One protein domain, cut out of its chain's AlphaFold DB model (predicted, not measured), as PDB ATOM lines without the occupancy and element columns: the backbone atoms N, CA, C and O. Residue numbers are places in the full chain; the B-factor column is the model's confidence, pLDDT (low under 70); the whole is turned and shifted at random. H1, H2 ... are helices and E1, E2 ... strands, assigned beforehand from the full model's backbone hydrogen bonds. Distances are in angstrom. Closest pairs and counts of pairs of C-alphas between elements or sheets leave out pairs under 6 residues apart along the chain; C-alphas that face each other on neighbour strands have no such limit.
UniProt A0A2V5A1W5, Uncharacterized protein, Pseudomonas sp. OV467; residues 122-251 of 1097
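This is residues 122 to 251 of the 1097 residues of an uncharacterized protein of Pseudomonas sp. OV467 (UniProt A0A2V5A1W5). A three-stranded sheet, E3 E4 E5, is sandwiched between two helices, with H2 along one face and H3 crossing the other on a slant, while a separate small hairpin, E1 and E2, sits at the far end with H1 packed on it. Residues 243 to 251, of which 243 to 249 belong to H3, stick out as an arm. The printed part has 130 residues with three named helices and five named strands, in the order E1 E2 H1 H2 E3 E4 E5 H3, and its class is mixed. Both sheets are antiparallel, and the larger is a meander, each strand the antiparallel neighbour of the one before. The whole is only just compact, close to loose, with a radius of gyration of the C-alphas of 16.6 A and spans of 60 by 26 by 26 A.

E1, residues 133 to 138, and E2, residues 141 to 146, form a hairpin, with N 136 and O 143 at 2.9 A. H1, residues 151 to 165, comes closest to E2 at the C-alphas of Phe 154 and Val 145, 6.1 A apart. H2, residues 167 to 178, and H1 touch only at the corner by their link, and only just, with 3 pairs of C-alphas within 8 A; the closest are those of Trp 164 and Arg 170, 5.5 A. E3, residues 196 to 201, and E4, residues 209 to 214, form a hairpin, with N 200 and O 211 at 2.8 A. E4 and E5, residues 219 to 223, form another, with N 222 and O 210 at 2.8 A. H2 is on this sheet at a height of 9.6 A, over E4 and E5 and along the strands; its closest C-alphas to E5 are Ile 173 and Val 221, 6.8 A. H3, residues 228 to 249, is on the opposite face at a height of 8.9 A, slantwise to the strands, at 48 degrees to E5 on the local plane; C-alphas Phe 231 and Val 222 are the closest of H3 and E5, 5.7 A. H2 and H3 are apart. In H1, H2 and H3 every O i to N i+4 pair is within hydrogen-bond range.

E1 begins at C-alpha 133, (-31.308, 43.528, -5.334), and measures 17.0 A; E2 measures 16.3 A. H1 is 21.1 A long and H2 15.8 A. E3, E4 and E5 measure 14.2, 17.0 and 13.7 A. H3, 31.2 A, ends at C-alpha 249, (-58.774, 1.142, -11.479).

The C-alphas of Val 129 and Gly 251 are the two farthest apart, 59.7 A. The printed part has no cut. The link from H2 to E3, 17 residues, is long. Mean pLDDT of the printed part is 84.7; residues 203 to 207 and residue 229 are under 70.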
ATOM      1  N   THR A 122     -25.515  30.762   0.964       90.88
ATOM      2  CA  THR A 122     -26.081  31.732   1.905       90.88
ATOM      3  C   THR A 122     -26.711  32.850   1.098       90.88
ATOM      4  O   THR A 122     -26.020  33.463   0.291       90.88
ATOM      5  N   ILE A 123     -27.996  33.117   1.309       92.62
ATOM      6  CA  ILE A 123     -28.742  34.158   0.596       92.62
ATOM      7  C   ILE A 123     -29.111  35.249   1.605       92.62
ATOM      8  O   ILE A 123     -29.599  34.949   2.697       92.62
ATOM      9  N   GLY A 124     -28.808  36.501   1.271       89.44
ATOM     10  CA  GLY A 124     -29.198  37.672   2.054       89.44
ATOM     11  C   GLY A 124     -30.657  38.066   1.797       89.44
ATOM     12  O   GLY A 124     -31.219  37.655   0.786       89.44
ATOM     13  N   PRO A 125     -31.287  38.864   2.677       89.69
ATOM     14  CA  PRO A 125     -32.662  39.312   2.477       89.69
ATOM     15  C   PRO A 125     -32.850  40.062   1.152       89.69
ATOM     16  O   PRO A 125     -31.963  40.801   0.717       89.69
ATOM     17  N   VAL A 126     -34.032  39.911   0.551       87.44
ATOM     18  CA  VAL A 126     -34.452  40.717  -0.603       87.44
ATOM     19  C   VAL A 126     -34.420  42.198  -0.218       87.44
ATOM     20  O   VAL A 126     -34.809  42.570   0.890       87.44
ATOM     21  N   ASP A 127     -33.927  43.031  -1.127       86.06
ATOM     22  CA  ASP A 127     -33.831  44.486  -1.001       86.06
ATOM     23  C   ASP A 127     -32.902  45.013   0.111       86.06
ATOM     24  O   ASP A 127     -32.863  46.219   0.361       86.06
ATOM     25  N   GLU A 128     -32.101  44.151   0.757       86.88
ATOM     26  CA  GLU A 128     -31.202  44.546   1.858       86.88
ATOM     27  C   GLU A 128     -30.218  45.650   1.438       86.88
ATOM     28  O   GLU A 128     -29.957  46.591   2.191       86.88
ATOM     29  N   VAL A 129     -29.655  45.528   0.233       83.25
ATOM     30  CA  VAL A 129     -28.644  46.458  -0.295       83.25
ATOM     31  C   VAL A 129     -29.216  47.496  -1.252       83.25
ATOM     32  O   VAL A 129     -28.537  48.469  -1.559       83.25
ATOM     33  N   GLY A 130     -30.461  47.342  -1.688       81.44
ATOM     34  CA  GLY A 130     -31.138  48.273  -2.582       81.44
ATOM     35  C   GLY A 130     -32.378  47.634  -3.210       81.44
ATOM     36  O   GLY A 130     -32.440  46.410  -3.275       81.44
ATOM     37  N   PRO A 131     -33.354  48.428  -3.684       79.31
ATOM     38  CA  PRO A 131     -34.573  47.899  -4.295       79.31
ATOM     39  C   PRO A 131     -34.271  47.014  -5.510       79.31
ATOM     40  O   PRO A 131     -33.497  47.412  -6.384       79.31
ATOM     41  N   GLY A 132     -34.892  45.838  -5.571       82.81
ATOM     42  CA  GLY A 132     -34.701  44.854  -6.631       82.81
ATOM     43  C   GLY A 132     -33.330  44.180  -6.603       82.81
ATOM     44  O   GLY A 132     -32.873  43.726  -7.650       82.81
ATOM     45  N   VAL A 133     -32.647  44.129  -5.453       88.31
ATOM     46  CA  VAL A 133     -31.308  43.528  -5.334       88.31
ATOM     47  C   VAL A 133     -31.269  42.453  -4.253       88.31
ATOM     48  O   VAL A 133     -31.746  42.656  -3.136       88.31
ATOM     49  N   ILE A 134     -30.642  41.322  -4.569       92.62
ATOM     50  CA  ILE A 134     -30.382  40.225  -3.634       92.62
ATOM     51  C   ILE A 134     -28.912  39.809  -3.706       92.62
ATOM     52  O   ILE A 134     -28.284  39.866  -4.761       92.62
ATOM     53  N   ARG A 135     -28.335  39.406  -2.575       93.56
ATOM     54  CA  ARG A 135     -26.954  38.907  -2.508       93.56
ATOM     55  C   ARG A 135     -26.944  37.438  -2.148       93.56
ATOM     56  O   ARG A 135     -27.708  37.021  -1.280       93.56
ATOM     57  N   TYR A 136     -26.024  36.682  -2.728       94.19
ATOM     58  CA  TYR A 136     -25.733  35.334  -2.266       94.19
ATOM     59  C   TYR A 136     -24.230  35.060  -2.213       94.19
ATOM     60  O   TYR A 136     -23.419  35.725  -2.858       94.19
ATOM     61  N   GLN A 137     -23.863  34.072  -1.405       93.00
ATOM     62  CA  GLN A 137     -22.511  33.551  -1.310       93.00
ATOM     63  C   GLN A 137     -22.540  32.024  -1.371       93.00
ATOM     64  O   GLN A 137     -23.225  31.386  -0.568       93.00
ATOM     65  N   HIS A 138     -21.755  31.446  -2.276       90.62
ATOM     66  CA  HIS A 138     -21.523  30.009  -2.366       90.62
ATOM     67  C   HIS A 138     -20.016  29.723  -2.342       90.62
ATOM     68  O   HIS A 138     -19.287  30.015  -3.287       90.62
ATOM     69  N   GLY A 139     -19.521  29.166  -1.233       87.25
ATOM     70  CA  GLY A 139     -18.078  29.026  -1.017       87.25
ATOM     71  C   GLY A 139     -17.367  30.388  -1.005       87.25
ATOM     72  O   GLY A 139     -17.708  31.259  -0.200       87.25
ATOM     73  N   ASP A 140     -16.384  30.556  -1.890       87.06
ATOM     74  CA  ASP A 140     -15.649  31.818  -2.072       87.06
ATOM     75  C   ASP A 140     -16.322  32.762  -3.085       87.06
ATOM     76  O   ASP A 140     -15.917  33.920  -3.192       87.06
ATOM     77  N   ASP A 141     -17.340  32.290  -3.810       90.12
ATOM     78  CA  ASP A 141     -18.048  33.087  -4.805       90.12
ATOM     79  C   ASP A 141     -19.125  33.946  -4.137       90.12
ATOM     80  O   ASP A 141     -19.988  33.446  -3.410       90.12
ATOM     81  N   LYS A 142     -19.037  35.257  -4.352       93.81
ATOM     82  CA  LYS A 142     -19.917  36.271  -3.775       93.81
ATOM     83  C   LYS A 142     -20.557  37.033  -4.913       93.81
ATOM     84  O   LYS A 142     -19.858  37.719  -5.654       93.81
ATOM     85  N   VAL A 143     -21.875  36.956  -5.010       93.50
ATOM     86  CA  VAL A 143     -22.606  37.493  -6.157       93.50
ATOM     87  C   VAL A 143     -23.748  38.387  -5.697       93.50
ATOM     88  O   VAL A 143     -24.474  38.066  -4.752       93.50
ATOM     89  N   VAL A 144     -23.893  39.536  -6.347       92.81
ATOM     90  CA  VAL A 144     -25.039  40.428  -6.187       92.81
ATOM     91  C   VAL A 144     -25.878  40.387  -7.459       92.81
ATOM     92  O   VAL A 144     -25.366  40.545  -8.562       92.81
ATOM     93  N   VAL A 145     -27.174  40.141  -7.305       91.00
ATOM     94  CA  VAL A 145     -28.121  39.964  -8.404       91.00
ATOM     95  C   VAL A 145     -29.106  41.122  -8.366       91.00
ATOM     96  O   VAL A 145     -29.854  41.270  -7.398       91.00
ATOM     97  N   ALA A 146     -29.105  41.944  -9.412       87.25
ATOM     98  CA  ALA A 146     -30.169  42.906  -9.661       87.25
ATOM     99  C   ALA A 146     -31.262  42.244 -10.507       87.25
ATOM    100  O   ALA A 146     -30.965  41.579 -11.502       87.25
ATOM    101  N   ARG A 147     -32.526  42.451 -10.132       84.69
ATOM    102  CA  ARG A 147     -33.682  41.887 -10.832       84.69
ATOM    103  C   ARG A 147     -33.744  42.314 -12.298       84.69
ATOM    104  O   ARG A 147     -34.086  41.500 -13.143       84.69
ATOM    105  N   ASP A 148     -33.364  43.552 -12.604       79.31
ATOM    106  CA  ASP A 148     -33.386  44.075 -13.976       79.31
ATOM    107  C   ASP A 148     -32.314  43.445 -14.881       79.31
ATOM    108  O   ASP A 148     -32.507  43.350 -16.094       79.31
ATOM    109  N   ASP A 149     -31.196  42.993 -14.303       78.88
ATOM    110  CA  ASP A 149     -30.087  42.395 -15.051       78.88
ATOM    111  C   ASP A 149     -30.242  40.871 -15.191       78.88
ATOM    112  O   ASP A 149     -29.933  40.307 -16.244       78.88
ATOM    113  N   ASN A 150     -30.751  40.194 -14.154       83.38
ATOM    114  CA  ASN A 150     -31.033  38.757 -14.179       83.38
ATOM    115  C   ASN A 150     -32.301  38.416 -13.362       83.38
ATOM    116  O   ASN A 150     -32.201  37.949 -12.221       83.38
ATOM    117  N   PRO A 151     -33.504  38.622 -13.937       83.31
ATOM    118  CA  PRO A 151     -34.766  38.450 -13.215       83.31
ATOM    119  C   PRO A 151     -35.003  37.000 -12.793       83.31
ATOM    120  O   PRO A 151     -35.463  36.750 -11.686       83.31
ATOM    121  N   ALA A 152     -34.611  36.035 -13.629       81.12
ATOM    122  CA  ALA A 152     -34.835  34.620 -13.354       81.12
ATOM    123  C   ALA A 152     -34.004  34.119 -12.157       81.12
ATOM    124  O   ALA A 152     -34.522  33.398 -11.310       81.12
ATOM    125  N   LEU A 153     -32.729  34.524 -12.057       86.31
ATOM    126  CA  LEU A 153     -31.900  34.188 -10.895       86.31
ATOM    127  C   LEU A 153     -32.382  34.919  -9.634       86.31
ATOM    128  O   LEU A 153     -32.375  34.336  -8.552       86.31
ATOM    129  N   PHE A 154     -32.808  36.179  -9.766       89.06
ATOM    130  CA  PHE A 154     -33.380  36.934  -8.653       89.06
ATOM    131  C   PHE A 154     -34.627  36.237  -8.087       89.06
ATOM    132  O   PHE A 154     -34.680  35.972  -6.885       89.06
ATOM    133  N   ASP A 155     -35.590  35.901  -8.949       85.94
ATOM    134  CA  ASP A 155     -36.852  35.271  -8.549       85.94
ATOM    135  C   ASP A 155     -36.601  33.872  -7.945       85.94
ATOM    136  O   ASP A 155     -37.184  33.540  -6.916       85.94
ATOM    137  N   TYR A 156     -35.652  33.093  -8.487       87.38
ATOM    138  CA  TYR A 156     -35.221  31.820  -7.889       87.38
ATOM    139  C   TYR A 156     -34.678  31.995  -6.463       87.38
ATOM    140  O   TYR A 156     -35.090  31.276  -5.552       87.38
ATOM    141  N   LEU A 157     -33.765  32.949  -6.238       90.19
ATOM    142  CA  LEU A 157     -33.170  33.185  -4.915       90.19
ATOM    143  C   LEU A 157     -34.203  33.685  -3.898       90.19
ATOM    144  O   LEU A 157     -34.155  33.282  -2.735       90.19
ATOM    145  N   ALA A 158     -35.142  34.529  -4.332       89.75
ATOM    146  CA  ALA A 158     -36.278  34.941  -3.515       89.75
ATOM    147  C   ALA A 158     -37.159  33.732  -3.146       89.75
ATOM    148  O   ALA A 158     -37.459  33.531  -1.970       89.75
ATOM    149  N   GLY A 159     -37.455  32.859  -4.111       87.69
ATOM    150  CA  GLY A 159     -38.180  31.609  -3.884       87.69
ATOM    151  C   GLY A 159     -37.489  30.665  -2.897       87.69
ATOM    152  O   GLY A 159     -38.144  30.046  -2.057       87.69
ATOM    153  N   VAL A 160     -36.154  30.576  -2.932       89.56
ATOM    154  CA  VAL A 160     -35.382  29.801  -1.943       89.56
ATOM    155  C   VAL A 160     -35.564  30.366  -0.531       89.56
ATOM    156  O   VAL A 160     -35.718  29.592   0.417       89.56
ATOM    157  N   LEU A 161     -35.569  31.694  -0.367       89.50
ATOM    158  CA  LEU A 161     -35.815  32.326   0.934       89.50
ATOM    159  C   LEU A 161     -37.224  32.019   1.457       89.50
ATOM    160  O   LEU A 161     -37.366  31.707   2.642       89.50
ATOM    161  N   ASP A 162     -38.236  32.041   0.588       86.44
ATOM    162  CA  ASP A 162     -39.617  31.696   0.943       86.44
ATOM    163  C   ASP A 162     -39.743  30.227   1.371       86.44
ATOM    164  O   ASP A 162     -40.354  29.916   2.398       86.44
ATOM    165  N   VAL A 163     -39.079  29.315   0.651       86.88
ATOM    166  CA  VAL A 163     -38.980  27.900   1.036       86.88
ATOM    167  C   VAL A 163     -38.290  27.745   2.391       86.88
ATOM    168  O   VAL A 163     -38.759  26.979   3.229       86.88
ATOM    169  N   TRP A 164     -37.192  28.463   2.648       87.94
ATOM    170  CA  TRP A 164     -36.483  28.389   3.930       87.94
ATOM    171  C   TRP A 164     -37.275  28.965   5.101       87.94
ATOM    172  O   TRP A 164     -37.032  28.556   6.244       87.94
ATOM    173  N   ALA A 165     -38.198  29.890   4.834       86.81
ATOM    174  CA  ALA A 165     -39.094  30.458   5.829       86.81
ATOM    175  C   ALA A 165     -40.213  29.485   6.251       86.81
ATOM    176  O   ALA A 165     -40.684  29.587   7.386       86.81
ATOM    177  N   ASP A 166     -40.604  28.522   5.400       84.62
ATOM    178  CA  ASP A 166     -41.574  27.459   5.717       84.62
ATOM    179  C   ASP A 166     -40.859  26.123   6.046       84.62
ATOM    180  O   ASP A 166     -40.384  25.420   5.148       84.62
ATOM    181  N   PRO A 167     -40.813  25.697   7.328       86.06
ATOM    182  CA  PRO A 167     -40.120  24.474   7.729       86.06
ATOM    183  C   PRO A 167     -40.628  23.197   7.045       86.06
ATOM    184  O   PRO A 167     -39.847  22.261   6.878       86.06
ATOM    185  N   ALA A 168     -41.909  23.133   6.661       81.50
ATOM    186  CA  ALA A 168     -42.476  21.953   6.013       81.50
ATOM    187  C   ALA A 168     -41.997  21.839   4.559       81.50
ATOM    188  O   ALA A 168     -41.535  20.771   4.152       81.50
ATOM    189  N   LYS A 169     -42.035  22.951   3.806       84.38
ATOM    190  CA  LYS A 169     -41.505  23.015   2.430       84.38
ATOM    191  C   LYS A 169     -40.014  22.697   2.414       84.38
ATOM    192  O   LYS A 169     -39.566  21.843   1.649       84.38
ATOM    193  N   ARG A 170     -39.266  23.332   3.323       87.94
ATOM    194  CA  ARG A 170     -37.833  23.108   3.493       87.94
ATOM    195  C   ARG A 170     -37.507  21.646   3.781       87.94
ATOM    196  O   ARG A 170     -36.664  21.087   3.089       87.94
ATOM    197  N   SER A 171     -38.161  21.034   4.774       86.94
ATOM    198  CA  SER A 171     -37.890  19.639   5.150       86.94
ATOM    199  C   SER A 171     -38.152  18.697   3.987       86.94
ATOM    200  O   SER A 171     -37.318  17.848   3.713       86.94
ATOM    201  N   PHE A 172     -39.262  18.862   3.263       85.06
ATOM    202  CA  PHE A 172     -39.572  17.979   2.142       85.06
ATOM    203  C   PHE A 172     -38.553  18.088   1.006       85.06
ATOM    204  O   PHE A 172     -38.109  17.065   0.491       85.06
ATOM    205  N   ILE A 173     -38.159  19.309   0.627       87.69
ATOM    206  CA  ILE A 173     -37.147  19.519  -0.417       87.69
ATOM    207  C   ILE A 173     -35.805  18.936   0.032       87.69
ATOM    208  O   ILE A 173     -35.178  18.190  -0.717       87.69
ATOM    209  N   GLU A 174     -35.380  19.213   1.267       89.56
ATOM    210  CA  GLU A 174     -34.137  18.669   1.814       89.56
ATOM    211  C   GLU A 174     -34.172  17.134   1.891       89.56
ATOM    212  O   GLU A 174     -33.208  16.486   1.491       89.56
ATOM    213  N   ASP A 175     -35.278  16.536   2.337       88.38
ATOM    214  CA  ASP A 175     -35.458  15.084   2.414       88.38
ATOM    215  C   ASP A 175     -35.491  14.439   1.026       88.38
ATOM    216  O   ASP A 175     -34.869  13.395   0.823       88.38
ATOM    217  N   ALA A 176     -36.171  15.045   0.051       86.12
ATOM    218  CA  ALA A 176     -36.183  14.567  -1.328       86.12
ATOM    219  C   ALA A 176     -34.761  14.549  -1.901       86.12
ATOM    220  O   ALA A 176     -34.327  13.519  -2.425       86.12
ATOM    221  N   ILE A 177     -34.003  15.638  -1.721       87.19
ATOM    222  CA  ILE A 177     -32.623  15.723  -2.212       87.19
ATOM    223  C   ILE A 177     -31.707  14.736  -1.480       87.19
ATOM    224  O   ILE A 177     -30.933  14.014  -2.108       87.19
ATOM    225  N   ASN A 178     -31.832  14.621  -0.155       87.00
ATOM    226  CA  ASN A 178     -31.067  13.656   0.641       87.00
ATOM    227  C   ASN A 178     -31.375  12.196   0.262       87.00
ATOM    228  O   ASN A 178     -30.520  11.326   0.425       87.00
ATOM    229  N   ASN A 179     -32.569  11.928  -0.274       85.12
ATOM    230  CA  ASN A 179     -32.981  10.627  -0.803       85.12
ATOM    231  C   ASN A 179     -32.678  10.446  -2.305       85.12
ATOM    232  O   ASN A 179     -33.193   9.514  -2.928       85.12
ATOM    233  N   GLY A 180     -31.825  11.305  -2.874       82.81
ATOM    234  CA  GLY A 180     -31.297  11.176  -4.230       82.81
ATOM    235  C   GLY A 180     -32.094  11.897  -5.317       82.81
ATOM    236  O   GLY A 180     -31.834  11.638  -6.487       82.81
ATOM    237  N   ALA A 181     -33.049  12.766  -4.968       87.38
ATOM    238  CA  ALA A 181     -33.715  13.616  -5.953       87.38
ATOM    239  C   ALA A 181     -32.866  14.846  -6.314       87.38
ATOM    240  O   ALA A 181     -32.195  15.431  -5.467       87.38
ATOM    241  N   ASN A 182     -32.941  15.287  -7.564       87.81
ATOM    242  CA  ASN A 182     -32.362  16.547  -8.004       87.81
ATOM    243  C   ASN A 182     -33.401  17.666  -7.885       87.81
ATOM    244  O   ASN A 182     -34.551  17.518  -8.294       87.81
ATOM    245  N   LEU A 183     -33.005  18.804  -7.324       86.69
ATOM    246  CA  LEU A 183     -33.816  20.011  -7.404       86.69
ATOM    247  C   LEU A 183     -33.737  20.562  -8.826       86.69
ATOM    248  O   LEU A 183     -32.637  20.728  -9.351       86.69
ATOM    249  N   VAL A 184     -34.892  20.849  -9.420       83.50
ATOM    250  CA  VAL A 184     -34.947  21.420 -10.767       83.50
ATOM    251  C   VAL A 184     -34.338  22.823 -10.820       83.50
ATOM    252  O   VAL A 184     -34.551  23.651  -9.933       83.50
ATOM    253  N   GLY A 185     -33.576  23.079 -11.875       72.94
ATOM    254  CA  GLY A 185     -32.983  24.360 -12.220       72.94
ATOM    255  C   GLY A 185     -33.684  25.047 -13.391       72.94
ATOM    256  O   GLY A 185     -34.735  24.626 -13.865       72.94
ATOM    257  N   LYS A 186     -33.066  26.134 -13.865       70.06
ATOM    258  CA  LYS A 186     -33.577  27.015 -14.930       70.06
ATOM    259  C   LYS A 186     -33.854  26.309 -16.257       70.06
ATOM    260  O   LYS A 186     -34.821  26.642 -16.931       70.06
ATOM    261  N   ASP A 187     -32.956  25.409 -16.646       72.62
ATOM    262  CA  ASP A 187     -32.954  24.790 -17.975       72.62
ATOM    263  C   ASP A 187     -33.659  23.426 -17.984       72.62
ATOM    264  O   ASP A 187     -33.737  22.772 -19.026       72.62
ATOM    265  N   ASP A 188     -34.176  22.992 -16.830       80.25
ATOM    266  CA  ASP A 188     -34.958  21.769 -16.732       80.25
ATOM    267  C   ASP A 188     -36.306  21.937 -17.434       80.25
ATOM    268  O   ASP A 188     -37.019  22.927 -17.261       80.25
ATOM    269  N   LYS A 189     -36.664  20.921 -18.216       82.94
ATOM    270  CA  LYS A 189     -37.972  20.795 -18.854       82.94
ATOM    271  C   LYS A 189     -38.756  19.677 -18.184       82.94
ATOM    272  O   LYS A 189     -38.168  18.730 -17.656       82.94
ATOM    273  N   ALA A 190     -40.076  19.808 -18.209       81.62
ATOM    274  CA  ALA A 190     -40.960  18.729 -17.804       81.62
ATOM    275  C   ALA A 190     -40.763  17.540 -18.762       81.62
ATOM    276  O   ALA A 190     -40.677  17.774 -19.970       81.62
ATOM    277  N   PRO A 191     -40.661  16.304 -18.246       86.38
ATOM    278  CA  PRO A 191     -40.797  15.103 -19.063       86.38
ATOM    279  C   PRO A 191     -42.163  15.023 -19.749       86.38
ATOM    280  O   PRO A 191     -43.129  15.639 -19.274       86.38
ATOM    281  N   ASP A 192     -42.242  14.213 -20.803       81.06
ATOM    282  CA  ASP A 192     -43.508  13.879 -21.448       81.06
ATOM    283  C   ASP A 192     -44.347  12.976 -20.529       81.06
ATOM    284  O   ASP A 192     -43.821  12.284 -19.651       81.06
ATOM    285  N   LEU A 193     -45.674  12.973 -20.701       81.94
ATOM    286  CA  LEU A 193     -46.594  12.283 -19.785       81.94
ATOM    287  C   LEU A 193     -46.270  10.781 -19.624       81.94
ATOM    288  O   LEU A 193     -46.435  10.228 -18.536       81.94
ATOM    289  N   GLY A 194     -45.784  10.140 -20.691       82.88
ATOM    290  CA  GLY A 194     -45.413   8.721 -20.711       82.88
ATOM    291  C   GLY A 194     -44.091   8.402 -20.007       82.88
ATOM    292  O   GLY A 194     -43.851   7.247 -19.664       82.88
ATOM    293  N   ASP A 195     -43.254   9.408 -19.737       88.38
ATOM    294  CA  ASP A 195     -41.951   9.220 -19.090       88.38
ATOM    295  C   ASP A 195     -42.056   9.167 -17.562       88.38
ATOM    296  O   ASP A 195     -41.125   8.715 -16.881       88.38
ATOM    297  N   TYR A 196     -43.178   9.624 -16.998       89.75
ATOM    298  CA  TYR A 196     -43.403   9.618 -15.558       89.75
ATOM    299  C   TYR A 196     -43.763   8.227 -15.047       89.75
ATOM    300  O   TYR A 196     -44.807   7.657 -15.357       89.75
ATOM    301  N   LYS A 197     -42.951   7.743 -14.114       91.38
ATOM    302  CA  LYS A 197     -43.211   6.523 -13.353       91.38
ATOM    303  C   LYS A 197     -44.073   6.778 -12.116       91.38
ATOM    304  O   LYS A 197     -44.763   5.876 -11.644       91.38
ATOM    305  N   GLY A 198     -44.006   7.981 -11.548       90.06
ATOM    306  CA  GLY A 198     -44.842   8.345 -10.410       90.06
ATOM    307  C   GLY A 198     -44.564   9.731  -9.844       90.06
ATOM    308  O   GLY A 198     -43.535  10.349 -10.112       90.06
ATOM    309  N   PHE A 199     -45.496  10.181  -9.008       91.00
ATOM    310  CA  PHE A 199     -45.506  11.501  -8.386       91.00
ATOM    311  C   PHE A 199     -45.589  11.395  -6.858       91.00
ATOM    312  O   PHE A 199     -46.140  10.441  -6.308       91.00
ATOM    313  N   GLY A 200     -45.054  12.396  -6.159       83.69
ATOM    314  CA  GLY A 200     -45.058  12.479  -4.702       83.69
ATOM    315  C   GLY A 200     -45.309  13.901  -4.219       83.69
ATOM    316  O   GLY A 200     -44.453  14.772  -4.384       83.69
ATOM    317  N   TRP A 201     -46.464  14.115  -3.591       77.88
ATOM    318  CA  TRP A 201     -46.877  15.390  -3.004       77.88
ATOM    319  C   TRP A 201     -46.467  15.525  -1.534       77.88
ATOM    320  O   TRP A 201     -46.404  14.536  -0.800       77.88
ATOM    321  N   VAL A 202     -46.293  16.767  -1.077       70.25
ATOM    322  CA  VAL A 202     -46.221  17.082   0.357       70.25
ATOM    323  C   VAL A 202     -47.613  17.002   0.973       70.25
ATOM    324  O   VAL A 202     -48.536  17.707   0.557       70.25
ATOM    325  N   GLU A 203     -47.774  16.171   1.999       62.47
ATOM    326  CA  GLU A 203     -49.043  16.040   2.716       62.47
ATOM    327  C   GLU A 203     -49.462  17.384   3.347       62.47
ATOM    328  O   GLU A 203     -48.726  17.975   4.136       62.47
ATOM    329  N   GLY A 204     -50.649  17.885   2.983       56.97
ATOM    330  CA  GLY A 204     -51.197  19.154   3.482       56.97
ATOM    331  C   GLY A 204     -50.662  20.411   2.785       56.97
ATOM    332  O   GLY A 204     -51.027  21.519   3.177       56.97
ATOM    333  N   LYS A 205     -49.803  20.248   1.771       66.75
ATOM    334  CA  LYS A 205     -49.237  21.313   0.924       66.75
ATOM    335  C   LYS A 205     -49.244  20.898  -0.555       66.75
ATOM    336  O   LYS A 205     -48.338  21.246  -1.316       66.75
ATOM    337  N   GLN A 206     -50.255  20.125  -0.959       66.31
ATOM    338  CA  GLN A 206     -50.555  19.912  -2.373       66.31
ATOM    339  C   GLN A 206     -50.631  21.292  -3.050       66.31
ATOM    340  O   GLN A 206     -51.098  22.237  -2.423       66.31
ATOM    341  N   GLY A 207     -50.062  21.439  -4.247       64.12
ATOM    342  CA  GLY A 207     -49.986  22.716  -4.970       64.12
ATOM    343  C   GLY A 207     -48.811  23.652  -4.651       64.12
ATOM    344  O   GLY A 207     -48.749  24.724  -5.253       64.12
ATOM    345  N   ASP A 208     -47.885  23.274  -3.761       73.94
ATOM    346  CA  ASP A 208     -46.661  24.050  -3.481       73.94
ATOM    347  C   ASP A 208     -45.373  23.337  -3.916       73.94
ATOM    348  O   ASP A 208     -44.532  23.931  -4.588       73.94
ATOM    349  N   VAL A 209     -45.191  22.076  -3.514       81.62
ATOM    350  CA  VAL A 209     -43.983  21.297  -3.821       81.62
ATOM    351  C   VAL A 209     -44.381  19.891  -4.252       81.62
ATOM    352  O   VAL A 209     -45.208  19.241  -3.608       81.62
ATOM    353  N   LEU A 210     -43.779  19.434  -5.345       86.44
ATOM    354  CA  LEU A 210     -44.054  18.157  -5.984       86.44
ATOM    355  C   LEU A 210     -42.733  17.464  -6.307       86.44
ATOM    356  O   LEU A 210     -41.770  18.095  -6.729       86.44
ATOM    357  N   SER A 211     -42.683  16.155  -6.122       90.31
ATOM    358  CA  SER A 211     -41.603  15.320  -6.638       90.31
ATOM    359  C   SER A 211     -42.133  14.376  -7.703       90.31
ATOM    360  O   SER A 211     -43.297  13.976  -7.647       90.31
ATOM    361  N   TYR A 212     -41.282  14.013  -8.651       92.38
ATOM    362  CA  TYR A 212     -41.594  13.001  -9.649       92.38
ATOM    363  C   TYR A 212     -40.404  12.073  -9.878       92.38
ATOM    364  O   TYR A 212     -39.253  12.419  -9.596       92.38
ATOM    365  N   GLU A 213     -40.704  10.876 -10.364       93.19
ATOM    366  CA  GLU A 213     -39.738   9.869 -10.790       93.19
ATOM    367  C   GLU A 213     -40.015   9.511 -12.250       93.19
ATOM    368  O   GLU A 213     -41.170   9.279 -12.611       93.19
ATOM    369  N   THR A 214     -38.974   9.464 -13.079       92.44
ATOM    370  CA  THR A 214     -39.073   9.005 -14.469       92.44
ATOM    371  C   THR A 214     -38.794   7.506 -14.580       92.44
ATOM    372  O   THR A 214     -38.214   6.893 -13.674       92.44
ATOM    373  N   HIS A 215     -39.185   6.888 -15.694       87.06
ATOM    374  CA  HIS A 215     -38.886   5.478 -15.967       87.06
ATOM    375  C   HIS A 215     -37.377   5.167 -16.002       87.06
ATOM    376  O   HIS A 215     -36.978   4.071 -15.598       87.06
ATOM    377  N   ASP A 216     -36.542   6.155 -16.335       87.88
ATOM    378  CA  ASP A 216     -35.075   6.075 -16.286       87.88
ATOM    379  C   ASP A 216     -34.496   6.103 -14.857       87.88
ATOM    380  O   ASP A 216     -33.286   5.973 -14.651       87.88
ATOM    381  N   GLY A 217     -35.354   6.252 -13.843       86.12
ATOM    382  CA  GLY A 217     -34.976   6.307 -12.434       86.12
ATOM    383  C   GLY A 217     -34.484   7.680 -11.977       86.12
ATOM    384  O   GLY A 217     -33.970   7.798 -10.861       86.12
ATOM    385  N   GLU A 218     -34.635   8.720 -12.803       90.19
ATOM    386  CA  GLU A 218     -34.352  10.087 -12.386       90.19
ATOM    387  C   GLU A 218     -35.448  10.568 -11.435       90.19
ATOM    388  O   GLU A 218     -36.638  10.470 -11.728       90.19
ATOM    389  N   ARG A 219     -35.049  11.094 -10.276       92.69
ATOM    390  CA  ARG A 219     -35.970  11.676  -9.299       92.69
ATOM    391  C   ARG A 219     -35.738  13.170  -9.263       92.69
ATOM    392  O   ARG A 219     -34.605  13.591  -9.037       92.69
ATOM    393  N   LYS A 220     -36.788  13.968  -9.441       92.12
ATOM    394  CA  LYS A 220     -36.697  15.425  -9.318       92.12
ATOM    395  C   LYS A 220     -37.699  15.975  -8.317       92.12
ATOM    396  O   LYS A 220     -38.742  15.372  -8.066       92.12
ATOM    397  N   VAL A 221     -37.366  17.121  -7.729       91.31
ATOM    398  CA  VAL A 221     -38.276  17.911  -6.896       91.31
ATOM    399  C   VAL A 221     -38.453  19.295  -7.507       91.31
ATOM    400  O   VAL A 221     -37.483  19.942  -7.900       91.31
ATOM    401  N   VAL A 222     -39.707  19.719  -7.597       90.00
ATOM    402  CA  VAL A 222     -40.173  20.951  -8.228       90.00
ATOM    403  C   VAL A 222     -40.927  21.760  -7.184       90.00
ATOM    404  O   VAL A 222     -41.765  21.223  -6.457       90.00
ATOM    405  N   SER A 223     -40.629  23.052  -7.096       86.62
ATOM    406  CA  SER A 223     -41.258  23.963  -6.141       86.62
ATOM    407  C   SER A 223     -41.900  25.112  -6.890       86.62
ATOM    408  O   SER A 223     -41.242  25.770  -7.692       86.62
ATOM    409  N   ARG A 224     -43.159  25.403  -6.577       82.12
ATOM    410  CA  ARG A 224     -43.874  26.552  -7.125       82.12
ATOM    411  C   ARG A 224     -43.173  27.871  -6.818       82.12
ATOM    412  O   ARG A 224     -43.203  28.774  -7.643       82.12
ATOM    413  N   ASP A 225     -42.553  27.978  -5.647       81.44
ATOM    414  CA  ASP A 225     -41.908  29.218  -5.208       81.44
ATOM    415  C   ASP A 225     -40.590  29.463  -5.964       81.44
ATOM    416  O   ASP A 225     -40.191  30.604  -6.154       81.44
ATOM    417  N   MET A 226     -39.921  28.398  -6.424       83.06
ATOM    418  CA  MET A 226     -38.595  28.477  -7.057       83.06
ATOM    419  C   MET A 226     -38.652  28.367  -8.584       83.06
ATOM    420  O   MET A 226     -37.881  29.021  -9.283       83.06
ATOM    421  N   THR A 227     -39.543  27.521  -9.100       80.94
ATOM    422  CA  THR A 227     -39.732  27.233 -10.526       80.94
ATOM    423  C   THR A 227     -41.230  27.157 -10.859       80.94
ATOM    424  O   THR A 227     -41.736  26.096 -11.229       80.94
ATOM    425  N   PRO A 228     -41.976  28.278 -10.745       76.19
ATOM    426  CA  PRO A 228     -43.438  28.299 -10.880       76.19
ATOM    427  C   PRO A 228     -43.946  27.754 -12.220       76.19
ATOM    428  O   PRO A 228     -44.974  27.083 -12.251       76.19
ATOM    429  N   GLU A 229     -43.225  28.012 -13.311       69.06
ATOM    430  CA  GLU A 229     -43.599  27.561 -14.659       69.06
ATOM    431  C   GLU A 229     -43.463  26.049 -14.821       69.06
ATOM    432  O   GLU A 229     -44.377  25.382 -15.292       69.06
ATOM    433  N   LEU A 230     -42.339  25.487 -14.372       78.19
ATOM    434  CA  LEU A 230     -42.127  24.045 -14.418       78.19
ATOM    435  C   LEU A 230     -43.063  23.327 -13.439       78.19
ATOM    436  O   LEU A 230     -43.601  22.271 -13.756       78.19
ATOM    437  N   PHE A 231     -43.301  23.918 -12.265       82.12
ATOM    438  CA  PHE A 231     -44.261  23.404 -11.294       82.12
ATOM    439  C   PHE A 231     -45.664  23.300 -11.887       82.12
ATOM    440  O   PHE A 231     -46.314  22.275 -11.716       82.12
ATOM    441  N   ALA A 232     -46.108  24.335 -12.598       72.00
ATOM    442  CA  ALA A 232     -47.378  24.353 -13.307       72.00
ATOM    443  C   ALA A 232     -47.526  23.152 -14.255       72.00
ATOM    444  O   ALA A 232     -48.451  22.359 -14.087       72.00
ATOM    445  N   THR A 233     -46.579  22.968 -15.178       75.12
ATOM    446  CA  THR A 233     -46.611  21.867 -16.153       75.12
ATOM    447  C   THR A 233     -46.580  20.494 -15.483       75.12
ATOM    448  O   THR A 233     -47.382  19.622 -15.808       75.12
ATOM    449  N   VAL A 234     -45.681  20.294 -14.514       81.81
ATOM    450  CA  VAL A 234     -45.526  19.000 -13.826       81.81
ATOM    451  C   VAL A 234     -46.729  18.706 -12.919       81.81
ATOM    452  O   VAL A 234     -47.112  17.549 -12.762       81.81
ATOM    453  N   SER A 235     -47.369  19.731 -12.347       78.38
ATOM    454  CA  SER A 235     -48.606  19.575 -11.575       78.38
ATOM    455  C   SER A 235     -49.761  19.116 -12.461       78.38
ATOM    456  O   SER A 235     -50.446  18.166 -12.089       78.38
ATOM    457  N   THR A 236     -49.941  19.721 -13.641       76.38
ATOM    458  CA  THR A 236     -50.944  19.267 -14.616       76.38
ATOM    459  C   THR A 236     -50.676  17.824 -15.032       76.38
ATOM    460  O   THR A 236     -51.570  16.992 -14.937       76.38
ATOM    461  N   ALA A 237     -49.427  17.484 -15.375       80.44
ATOM    462  CA  ALA A 237     -49.057  16.109 -15.703       80.44
ATOM    463  C   ALA A 237     -49.358  15.133 -14.548       80.44
ATOM    464  O   ALA A 237     -49.868  14.040 -14.783       80.44
ATOM    465  N   SER A 238     -49.114  15.535 -13.293       83.56
ATOM    466  CA  SER A 238     -49.462  14.732 -12.113       83.56
ATOM    467  C   SER A 238     -50.965  14.490 -11.985       83.56
ATOM    468  O   SER A 238     -51.358  13.415 -11.524       83.56
ATOM    469  N   GLU A 239     -51.799  15.471 -12.324       80.69
ATOM    470  CA  GLU A 239     -53.258  15.353 -12.279       80.69
ATOM    471  C   GLU A 239     -53.771  14.452 -13.400       80.69
ATOM    472  O   GLU A 239     -54.506  13.502 -13.118       80.69
ATOM    473  N   THR A 240     -53.314  14.672 -14.637       81.25
ATOM    474  CA  THR A 240     -53.615  13.814 -15.791       81.25
ATOM    475  C   THR A 240     -53.225  12.365 -15.503       81.25
ATOM    476  O   THR A 240     -54.029  11.447 -15.667       81.25
ATOM    477  N   TRP A 241     -52.014  12.146 -14.984       86.38
ATOM    478  CA  TRP A 241     -51.512  10.821 -14.622       86.38
ATOM    479  C   TRP A 241     -52.390  10.151 -13.557       86.38
ATOM    480  O   TRP A 241     -52.719   8.969 -13.677       86.38
ATOM    481  N   ALA A 242     -52.820  10.897 -12.534       84.69
ATOM    482  CA  ALA A 242     -53.700  10.371 -11.492       84.69
ATOM    483  C   ALA A 242     -55.086   9.988 -12.040       84.69
ATOM    484  O   ALA A 242     -55.624   8.948 -11.660       84.69
ATOM    485  N   GLN A 243     -55.646  10.789 -12.950       86.62
ATOM    486  CA  GLN A 243     -56.927  10.505 -13.605       86.62
ATOM    487  C   GLN A 243     -56.850   9.279 -14.522       86.62
ATOM    488  O   GLN A 243     -57.779   8.465 -14.531       86.62
ATOM    489  N   ILE A 244     -55.736   9.095 -15.236       86.62
ATOM    490  CA  ILE A 244     -55.475   7.879 -16.015       86.62
ATOM    491  C   ILE A 244     -55.503   6.654 -15.096       86.62
ATOM    492  O   ILE A 244     -56.330   5.767 -15.294       86.62
ATOM    493  N   HIS A 245     -54.709   6.647 -14.023       88.06
ATOM    494  CA  HIS A 245     -54.620   5.497 -13.113       88.06
ATOM    495  C   HIS A 245     -55.922   5.241 -12.339       88.06
ATOM    496  O   HIS A 245     -56.258   4.099 -12.014       88.06
ATOM    497  N   GLN A 246     -56.699   6.290 -12.055       87.94
ATOM    498  CA  GLN A 246     -58.047   6.134 -11.516       87.94
ATOM    499  C   GLN A 246     -58.977   5.448 -12.528       87.94
ATOM    500  O   GLN A 246     -59.749   4.567 -12.152       87.94
ATOM    501  N   SER A 247     -58.889   5.814 -13.807       89.75
ATOM    502  CA  SER A 247     -59.649   5.173 -14.887       89.75
ATOM    503  C   SER A 247     -59.252   3.711 -15.063       89.75
ATOM    504  O   SER A 247     -60.117   2.847 -15.200       89.75
ATOM    505  N   GLU A 248     -57.962   3.400 -14.966       90.88
ATOM    506  CA  GLU A 248     -57.476   2.019 -14.985       90.88
ATOM    507  C   GLU A 248     -58.033   1.193 -13.823       90.88
ATOM    508  O   GLU A 248     -58.484   0.062 -14.014       90.88
ATOM    509  N   ALA A 249     -58.121   1.779 -12.624       89.62
ATOM    510  CA  ALA A 249     -58.774   1.142 -11.479       89.62
ATOM    511  C   ALA A 249     -60.286   0.901 -11.697       89.62
ATOM    512  O   ALA A 249     -60.863   0.005 -11.077       89.62
ATOM    513  N   GLU A 250     -60.925   1.667 -12.586       90.00
ATOM    514  CA  GLU A 250     -62.318   1.500 -13.029       90.00
ATOM    515  C   GLU A 250     -62.469   0.506 -14.204       90.00
ATOM    516  O   GLU A 250     -63.588   0.233 -14.655       90.00
ATOM    517  N   GLY A 251     -61.359  -0.089 -14.658       90.12
ATOM    518  CA  GLY A 251     -61.304  -1.105 -15.708       90.12
ATOM    519  C   GLY A 251     -61.115  -0.556 -17.122       90.12
ATOM    520  O   GLY A 251     -61.414  -1.278 -18.070       90.12
TER     521      GLY A 251